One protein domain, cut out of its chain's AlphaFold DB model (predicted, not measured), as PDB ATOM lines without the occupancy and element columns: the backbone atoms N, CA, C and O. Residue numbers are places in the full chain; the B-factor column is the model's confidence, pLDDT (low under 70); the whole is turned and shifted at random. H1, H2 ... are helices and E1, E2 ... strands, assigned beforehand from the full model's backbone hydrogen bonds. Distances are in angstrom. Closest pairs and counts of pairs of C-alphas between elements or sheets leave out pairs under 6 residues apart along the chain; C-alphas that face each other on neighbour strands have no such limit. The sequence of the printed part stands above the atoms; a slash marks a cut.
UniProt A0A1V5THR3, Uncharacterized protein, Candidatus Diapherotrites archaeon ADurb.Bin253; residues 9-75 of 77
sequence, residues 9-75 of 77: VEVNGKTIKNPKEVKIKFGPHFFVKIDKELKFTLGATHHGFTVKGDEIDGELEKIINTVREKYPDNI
ATOM      1  N   VAL A   9     159.389 142.043  59.181       89.38
ATOM      2  CA  VAL A   9     158.715 141.119  58.267       89.38
ATOM      3  C   VAL A   9     159.670 140.004  57.933       89.38
ATOM      4  O   VAL A   9     160.807 140.278  57.557       89.38
ATOM      5  N   GLU A  10     159.209 138.768  58.026       91.81
ATOM      6  CA  GLU A  10     159.958 137.614  57.557       91.81
ATOM      7  C   GLU A  10     159.272 137.014  56.329       91.81
ATOM      8  O   GLU A  10     158.069 136.766  56.335       91.81
ATOM      9  N   VAL A  11     160.039 136.808  55.260       90.44
ATOM     10  CA  VAL A  11     159.575 136.177  54.021       90.44
ATOM     11  C   VAL A  11     160.588 135.115  53.624       90.44
ATOM     12  O   VAL A  11     161.723 135.449  53.288       90.44
ATOM     13  N   ASN A  12     160.192 133.839  53.647       92.31
ATOM     14  CA  ASN A  12     161.060 132.704  53.303       92.31
ATOM     15  C   ASN A  12     162.415 132.748  54.045       92.31
ATOM     16  O   ASN A  12     163.473 132.631  53.424       92.31
ATOM     17  N   GLY A  13     162.389 133.016  55.357       90.62
ATOM     18  CA  GLY A  13     163.585 133.140  56.199       90.62
ATOM     19  C   GLY A  13     164.403 134.424  55.999       90.62
ATOM     20  O   GLY A  13     165.457 134.582  56.612       90.62
ATOM     21  N   LYS A  14     163.957 135.363  55.151       92.69
ATOM     22  CA  LYS A  14     164.590 136.679  54.985       92.69
ATOM     23  C   LYS A  14     163.853 137.736  55.788       92.69
ATOM     24  O   LYS A  14     162.657 137.940  55.598       92.69
ATOM     25  N   THR A  15     164.589 138.468  56.616       93.31
ATOM     26  CA  THR A  15     164.037 139.555  57.426       93.31
ATOM     27  C   THR A  15     164.148 140.905  56.717       93.31
ATOM     28  O   THR A  15     165.245 141.363  56.395       93.31
ATOM     29  N   ILE A  16     163.023 141.595  56.556       92.12
ATOM     30  CA  ILE A  16     162.951 143.008  56.180       92.12
ATOM     31  C   ILE A  16     162.674 143.807  57.452       92.12
ATOM     32  O   ILE A  16     161.625 143.664  58.086       92.12
ATOM     33  N   LYS A  17     163.630 144.653  57.839       91.50
ATOM     34  CA  LYS A  17     163.528 145.482  59.043       91.50
ATOM     35  C   LYS A  17     162.929 146.845  58.711       91.50
ATOM     36  O   LYS A  17     163.362 147.512  57.777       91.50
ATOM     37  N   ASN A  18     161.977 147.272  59.531       88.25
ATOM     38  CA  ASN A  18     161.382 148.605  59.536       88.25
ATOM     39  C   ASN A  18     160.731 149.085  58.210       88.25
ATOM     40  O   ASN A  18     160.854 150.279  57.894       88.25
ATOM     41  N   PRO A  19     160.024 148.232  57.431       90.62
ATOM     42  CA  PRO A  19     159.307 148.705  56.252       90.62
ATOM     43  C   PRO A  19     158.189 149.675  56.651       90.62
ATOM     44  O   PRO A  19     157.619 149.571  57.736       90.62
ATOM     45  N   LYS A  20     157.884 150.646  55.782       88.44
ATOM     46  CA  LYS A  20     156.788 151.612  55.998       88.44
ATOM     47  C   LYS A  20     155.411 150.942  55.984       88.44
ATOM     48  O   LYS A  20     154.543 151.325  56.758       88.44
ATOM     49  N   GLU A  21     155.242 149.952  55.116       91.75
ATOM     50  CA  GLU A  21     154.005 149.205  54.911       91.75
ATOM     51  C   GLU A  21     154.353 147.797  54.421       91.75
ATOM     52  O   GLU A  21     155.370 147.594  53.751       91.75
ATOM     53  N   VAL A  22     153.489 146.837  54.733       93.38
ATOM     54  CA  VAL A  22     153.512 145.479  54.197       93.38
ATOM     55  C   VAL A  22     152.167 145.207  53.563       93.38
ATOM     56  O   VAL A  22     151.134 145.345  54.213       93.38
ATOM     57  N   LYS A  23     152.178 144.803  52.292       93.94
ATOM     58  CA  LYS A  23     150.975 144.448  51.544       93.94
ATOM     59  C   LYS A  23     151.151 143.087  50.888       93.94
ATOM     60  O   LYS A  23     152.007 142.922  50.025       93.94
ATOM     61  N   ILE A  24     150.300 142.141  51.264       94.06
ATOM     62  CA  ILE A  24     150.206 140.812  50.660       94.06
ATOM     63  C   ILE A  24     149.001 140.831  49.726       94.06
ATOM     64  O   ILE A  24     147.900 141.155  50.162       94.06
ATOM     65  N   LYS A  25     149.196 140.514  48.445       93.12
ATOM     66  CA  LYS A  25     148.118 140.412  47.450       93.12
ATOM     67  C   LYS A  25     147.920 138.952  47.062       93.12
ATOM     68  O   LYS A  25     148.901 138.251  46.838       93.12
ATOM     69  N   PHE A  26     146.673 138.518  46.947       90.88
ATOM     70  CA  PHE A  26     146.314 137.175  46.505       90.88
ATOM     71  C   PHE A  26     145.232 137.271  45.428       90.88
ATOM     72  O   PHE A  26     144.153 137.824  45.632       90.88
ATOM     73  N   GLY A  27     145.561 136.776  44.234       88.44
ATOM     74  CA  GLY A  27     144.745 136.993  43.043       88.44
ATOM     75  C   GLY A  27     144.665 138.471  42.617       88.44
ATOM     76  O   GLY A  27     145.405 139.319  43.120       88.44
ATOM     77  N   PRO A  28     143.767 138.801  41.672       88.12
ATOM     78  CA  PRO A  28     143.647 140.156  41.128       88.12
ATOM     79  C   PRO A  28     143.024 141.163  42.102       88.12
ATOM     80  O   PRO A  28     143.129 142.372  41.891       88.12
ATOM     81  N   HIS A  29     142.356 140.689  43.157       90.06
ATOM     82  CA  HIS A  29     141.402 141.514  43.893       90.06
ATOM     83  C   HIS A  29     141.546 141.504  45.405       90.06
ATOM     84  O   HIS A  29     140.988 142.391  46.044       90.06
ATOM     85  N   PHE A  30     142.283 140.563  45.985       92.88
ATOM     86  CA  PHE A  30     142.335 140.442  47.433       92.88
ATOM     87  C   PHE A  30     143.688 140.853  47.993       92.88
ATOM     88  O   PHE A  30     144.736 140.645  47.369       92.88
ATOM     89  N   PHE A  31     143.674 141.462  49.176       94.38
ATOM     90  CA  PHE A  31     144.898 141.842  49.861       94.38
ATOM     91  C   PHE A  31     144.742 141.941  51.379       94.38
ATOM     92  O   PHE A  31     143.672 142.258  51.891       94.38
ATOM     93  N   VAL A  32     145.865 141.757  52.073       94.19
ATOM     94  CA  VAL A  32     146.076 142.111  53.482       94.19
ATOM     95  C   VAL A  32     147.161 143.178  53.545       94.19
ATOM     96  O   VAL A  32     148.154 143.104  52.818       94.19
ATOM     97  N   LYS A  33     146.974 144.182  54.398       93.56
ATOM     98  CA  LYS A  33     147.899 145.298  54.571       93.56
ATOM     99  C   LYS A  33     148.103 145.605  56.048       93.56
ATOM    100  O   LYS A  33     147.124 145.634  56.787       93.56
ATOM    101  N   ILE A  34     149.339 145.883  56.442       92.06
ATOM    102  CA  ILE A  34     149.688 146.411  57.763       92.06
ATOM    103  C   ILE A  34     150.727 147.524  57.615       92.06
ATOM    104  O   ILE A  34     151.650 147.413  56.804       92.06
ATOM    105  N   ASP A  35     150.580 148.603  58.378       89.88
ATOM    106  CA  ASP A  35     151.553 149.696  58.439       89.88
ATOM    107  C   ASP A  35     152.234 149.808  59.814       89.88
ATOM    108  O   ASP A  35     151.948 149.060  60.752       89.88
ATOM    109  N   LYS A  36     153.176 150.751  59.935       86.12
ATOM    110  CA  LYS A  36     153.902 151.007  61.190       86.12
ATOM    111  C   LYS A  36     153.016 151.492  62.336       86.12
ATOM    112  O   LYS A  36     153.449 151.441  63.484       86.12
ATOM    113  N   GLU A  37     151.811 151.975  62.055       86.50
ATOM    114  CA  GLU A  37     150.878 152.429  63.082       86.50
ATOM    115  C   GLU A  37     150.023 151.286  63.638       86.50
ATOM    116  O   GLU A  37     149.278 151.522  64.588       86.50
ATOM    117  N   LEU A  38     150.211 150.055  63.136       85.06
ATOM    118  CA  LEU A  38     149.379 148.874  63.394       85.06
ATOM    119  C   LEU A  38     147.963 149.029  62.833       85.06
ATOM    120  O   LEU A  38     146.993 148.542  63.412       85.06
ATOM    121  N   LYS A  39     147.837 149.703  61.687       90.44
ATOM    122  CA  LYS A  39     146.589 149.758  60.934       90.44
ATOM    123  C   LYS A  39     146.494 148.544  60.013       90.44
ATOM    124  O   LYS A  39     147.300 148.391  59.095       90.44
ATOM    125  N   PHE A  40     145.509 147.687  60.254       91.31
ATOM    126  CA  PHE A  40     145.259 146.474  59.480       91.31
ATOM    127  C   PHE A  40     144.159 146.725  58.461       91.31
ATOM    128  O   PHE A  40     143.062 147.129  58.836       91.31
ATOM    129  N   THR A  41     144.423 146.447  57.186       92.56
ATOM    130  CA  THR A  41     143.410 146.482  56.124       92.56
ATOM    131  C   THR A  41     143.270 145.107  55.489       92.56
ATOM    132  O   THR A  41     144.250 144.562  54.976       92.56
ATOM    133  N   LEU A  42     142.044 144.591  55.441       92.44
ATOM    134  CA  LEU A  42     141.663 143.464  54.592       92.44
ATOM    135  C   LEU A  42     140.753 143.990  53.484       92.44
ATOM    136  O   LEU A  42     139.786 144.696  53.770       92.44
ATOM    137  N   GLY A  43     141.057 143.664  52.229       92.06
ATOM    138  CA  GLY A  43     140.273 144.128  51.088       92.06
ATOM    139  C   GLY A  43     140.047 143.065  50.018       92.06
ATOM    140  O   GLY A  43     140.868 142.167  49.830       92.06
ATOM    141  N   ALA A  44     138.930 143.216  49.314       92.75
ATOM    142  CA  ALA A  44     138.459 142.448  48.172       92.75
ATOM    143  C   ALA A  44     137.831 143.424  47.160       92.75
ATOM    144  O   ALA A  44     136.800 144.019  47.458       92.75
ATOM    145  N   THR A  45     138.451 143.607  45.989       84.62
ATOM    146  CA  THR A  45     138.065 144.604  44.965       84.62
ATOM    147  C   THR A  45     137.854 146.010  45.553       84.62
ATOM    148  O   THR A  45     138.823 146.722  45.811       84.62
ATOM    149  N   HIS A  46     136.591 146.389  45.761       80.75
ATOM    150  CA  HIS A  46     136.104 147.674  46.262       80.75
ATOM    151  C   HIS A  46     135.588 147.592  47.706       80.75
ATOM    152  O   HIS A  46     135.217 148.610  48.285       80.75
ATOM    153  N   HIS A  47     135.545 146.395  48.287       86.12
ATOM    154  CA  HIS A  47     135.128 146.161  49.660       86.12
ATOM    155  C   HIS A  47     136.341 145.900  50.540       86.12
ATOM    156  O   HIS A  47     137.346 145.335  50.116       86.12
ATOM    157  N   GLY A  48     136.250 146.303  51.794       86.00
ATOM    158  CA  GLY A  48     137.287 146.039  52.769       86.00
ATOM    159  C   GLY A  48     136.982 146.733  54.074       86.00
ATOM    160  O   GLY A  48     136.071 147.555  54.160       86.00
ATOM    161  N   PHE A  49     137.766 146.408  55.085       88.12
ATOM    162  CA  PHE A  49     137.738 147.116  56.350       88.12
ATOM    163  C   PHE A  49     139.152 147.500  56.737       88.12
ATOM    164  O   PHE A  49     140.130 146.891  56.296       88.12
ATOM    165  N   THR A  50     139.254 148.546  57.544       90.62
ATOM    166  CA  THR A  50     140.514 148.957  58.140       90.62
ATOM    167  C   THR A  50     140.310 149.223  59.617       90.62
ATOM    168  O   THR A  50     139.346 149.894  59.966       90.62
ATOM    169  N   VAL A  51     141.212 148.712  60.448       90.00
ATOM    170  CA  VAL A  51     141.141 148.812  61.909       90.00
ATOM    171  C   VAL A  51     142.491 149.119  62.522       90.00
ATOM    172  O   VAL A  51     143.529 148.785  61.943       90.00
ATOM    173  N   LYS A  52     142.479 149.737  63.700       87.50
ATOM    174  CA  LYS A  52     143.681 149.993  64.491       87.50
ATOM    175  C   LYS A  52     143.881 148.883  65.528       87.50
ATOM    176  O   LYS A  52     142.974 148.560  66.289       87.50
ATOM    177  N   GLY A  53     145.059 148.261  65.526       81.25
ATOM    178  CA  GLY A  53     145.373 147.109  66.380       81.25
ATOM    179  C   GLY A  53     146.184 147.426  67.639       81.25
ATOM    180  O   GLY A  53     146.612 146.495  68.307       81.25
ATOM    181  N   ASP A  54     146.467 148.697  67.938       80.06
ATOM    182  CA  ASP A  54     147.335 149.099  69.058       80.06
ATOM    183  C   ASP A  54     146.584 149.439  70.359       80.06
ATOM    184  O   ASP A  54     147.203 149.899  71.317       80.06
ATOM    185  N   GLU A  55     145.271 149.216  70.397       75.06
ATOM    186  CA  GLU A  55     144.413 149.469  71.559       75.06
ATOM    187  C   GLU A  55     144.156 148.168  72.341       75.06
ATOM    188  O   GLU A  55     143.976 147.107  71.742       75.06
ATOM    189  N   ILE A  56     144.137 148.245  73.680       68.69
ATOM    190  CA  ILE A  56     143.640 147.157  74.546       68.69
ATOM    191  C   ILE A  56     142.147 146.974  74.224       68.69
ATOM    192  O   ILE A  56     141.426 147.971  74.179       68.69
ATOM    193  N   ASP A  57     141.698 145.745  73.952       69.12
ATOM    194  CA  ASP A  57     140.373 145.434  73.378       69.12
ATOM    195  C   ASP A  57     140.105 146.156  72.040       69.12
ATOM    196  O   ASP A  57     138.998 146.644  71.752       69.12
ATOM    197  N   GLY A  58     141.157 146.276  71.227       75.00
ATOM    198  CA  GLY A  58     141.153 147.037  69.987       75.00
ATOM    199  C   GLY A  58     140.164 146.522  68.942       75.00
ATOM    200  O   GLY A  58     139.636 145.408  68.996       75.00
ATOM    201  N   GLU A  59     139.914 147.350  67.931       85.19
ATOM    202  CA  GLU A  59     138.949 147.062  66.866       85.19
ATOM    203  C   GLU A  59     139.228 145.733  66.145       85.19
ATOM    204  O   GLU A  59     138.297 145.027  65.758       85.19
ATOM    205  N   LEU A  60     140.505 145.364  65.992       86.69
ATOM    206  CA  LEU A  60     140.885 144.104  65.356       86.69
ATOM    207  C   LEU A  60     140.408 142.885  66.153       86.69
ATOM    208  O   LEU A  60     139.875 141.950  65.562       86.69
ATOM    209  N   GLU A  61     140.555 142.903  67.477       85.94
ATOM    210  CA  GLU A  61     140.106 141.813  68.346       85.94
ATOM    211  C   GLU A  61     138.582 141.659  68.296       85.94
ATOM    212  O   GLU A  61     138.067 140.555  68.120       85.94
ATOM    213  N   LYS A  62     137.849 142.778  68.323       88.12
ATOM    214  CA  LYS A  62     136.383 142.783  68.172       88.12
ATOM    215  C   LYS A  62     135.936 142.175  66.842       88.12
ATOM    216  O   LYS A  62     134.975 141.403  66.809       88.12
ATOM    217  N   ILE A  63     136.636 142.486  65.749       88.25
ATOM    218  CA  ILE A  63     136.363 141.881  64.439       88.25
ATOM    219  C   ILE A  63     136.677 140.385  64.456       88.25
ATOM    220  O   ILE A  63     135.863 139.605  63.965       88.25
ATOM    221  N   ILE A  64     137.811 139.974  65.031       87.81
ATOM    222  CA  ILE A  64     138.174 138.557  65.155       87.81
ATOM    223  C   ILE A  64     137.068 137.797  65.890       87.81
ATOM    224  O   ILE A  64     136.574 136.800  65.368       87.81
ATOM    225  N   ASN A  65     136.620 138.300  67.040       89.62
ATOM    226  CA  ASN A  65     135.561 137.670  67.828       89.62
ATOM    227  C   ASN A  65     134.240 137.599  67.046       89.62
ATOM    228  O   ASN A  65     133.640 136.531  66.957       89.62
ATOM    229  N   THR A  66     133.853 138.680  66.358       90.56
ATOM    230  CA  THR A  66     132.654 138.695  65.496       90.56
ATOM    231  C   THR A  66     132.721 137.637  64.389       90.56
ATOM    232  O   THR A  66     131.724 136.992  64.065       90.56
ATOM    233  N   VAL A  67     133.889 137.465  63.762       88.94
ATOM    234  CA  VAL A  67     134.088 136.467  62.702       88.94
ATOM    235  C   VAL A  67     134.053 135.051  63.279       88.94
ATOM    236  O   VAL A  67     133.415 134.195  62.673       88.94
ATOM    237  N   ARG A  68     134.666 134.812  64.449       89.12
ATOM    238  CA  ARG A  68     134.608 133.518  65.156       89.12
ATOM    239  C   ARG A  68     133.167 133.124  65.484       89.12
ATOM    240  O   ARG A  68     132.778 131.993  65.217       89.12
ATOM    241  N   GLU A  69     132.366 134.057  65.997       91.69
ATOM    242  CA  GLU A  69     130.949 133.826  66.310       91.69
ATOM    243  C   GLU A  69     130.115 133.506  65.062       91.69
ATOM    244  O   GLU A  69     129.241 132.642  65.099       91.69
ATOM    245  N   LYS A  70     130.375 134.194  63.943       92.50
ATOM    246  CA  LYS A  70     129.603 134.030  62.702       92.50
ATOM    247  C   LYS A  70     130.027 132.835  61.850       92.50
ATOM    248  O   LYS A  70     129.211 132.343  61.076       92.50
ATOM    249  N   TYR A  71     131.281 132.397  61.951       91.06
ATOM    250  CA  TYR A  71     131.862 131.344  61.112       91.06
ATOM    251  C   TYR A  71     132.674 130.341  61.955       91.06
ATOM    252  O   TYR A  71     133.896 130.253  61.795       91.06
ATOM    253  N   PRO A  72     132.020 129.578  62.850       87.12
ATOM    254  CA  PRO A  72     132.703 128.720  63.821       87.12
ATOM    255  C   PRO A  72     133.517 127.585  63.182       87.12
ATOM    256  O   PRO A  72     134.575 127.230  63.695       87.12
ATOM    257  N   ASP A  73     133.091 127.068  62.028       90.19
ATOM    258  CA  ASP A  73     133.768 125.953  61.344       90.19
ATOM    259  C   ASP A  73     135.106 126.352  60.693       90.19
ATOM    260  O   ASP A  73     135.880 125.497  60.263       90.19
ATOM    261  N   ASN A  74     135.399 127.655  60.626       79.06
ATOM    262  CA  ASN A  74     136.598 128.199  59.985       79.06
ATOM    263  C   ASN A  74     137.666 128.647  60.999       79.06
ATOM    264  O   ASN A  74     138.645 129.294  60.615       79.06
ATOM    265  N   ILE A  75     137.482 128.338  62.285       75.50
ATOM    266  CA  ILE A  75     138.427 128.695  63.345       75.50
ATOM    267  C   ILE A  75     139.657 127.779  63.260       75.50
ATOM    268  O   ILE A  75     139.546 126.555  63.227       75.50
TER     269      ILE A  75
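What this domain is: This is residues 9 to 75 of the 77 residues of an uncharacterized protein of Candidatus Diapherotrites archaeon ADurb.Bin253 (UniProt A0A1V5THR3). Read along the printed part and you will see a four-stranded sheet, E3 to E6, folded back and forth, with a small separate hairpin, E1 and E2, off its E3 edge and one helix, H1, at its E6 edge. H1 stands up from the sheet and reaches E6 and E5 but leaves E3 and E4 uncovered, and the last residues after it, 71 to 74, stick out. The printed part has 67 residues, with six named strands and then one named helix; the large sheet has the order E3, E4, E5, E6 and is antiparallel throughout, and the class is mixed, helices and strands. The whole is loose, with a radius of gyration of the C-alphas of 13.7 A and spans of 35 by 32 by 25 A.

How they stand to each other: Start at E1, residues 9 to 11, and E2, residues 14 to 17, an antiparallel hairpin where N 11 and O 14 are 2.9 A apart. Next comes E3, residues 21 to 26; the closest C-alphas of E1 and E3 are those of Val 9 and Val 22, 7.9 A apart, while E2 and E3 are apart. E3 begins a meander, each strand the antiparallel neighbour of the one before: E4, residues 30 to 35, E5, residues 39 to 44, and E6, residues 47 to 52, follow it, each forming a hairpin with the strand before. Look for N 24 and O 32 at 2.8 A between E3 and E4, N 33 and O 41 at 2.8 A between E4 and E5, and N 40 and O 51 at 2.8 A between E5 and E6. E3 and E6 are the edge strands. Then find H1, residues 59 to 70, which is on this sheet at a height of 11.4 A, over E6. Its line rises 44 degrees out of the local plane, and it stands up from the sheet. The closest C-alphas of E6 and H1 are those of Val 51 and Glu 59, 5.7 A apart. In H1 every O i to N i+4 pair is within hydrogen-bond range.

Where its parts are: Find C-alpha 9 at (158.715, 141.119, 58.267), where E1 begins; E1 spans 6.6 A and E2 9.8 A. E3 spans 16.6 A from C-alpha 21 at (154.005, 149.205, 54.911), E4 17.1 A, E5 16.8 A and E6 17.5 A. H1 spans 16.6 A and ends at C-alpha 70, (129.603, 134.030, 62.702).

The domain as a whole: The two C-alphas farthest apart are those of Lys 17 and Lys 70, 36.0 A. The printed part has no cut and no long link; E6 to H1 is short, the others tight. Residues 10 to 16 and 68 to 74 stand free. The mean pLDDT of the printed part is 88.2, and residues 56 to 57 are under 70.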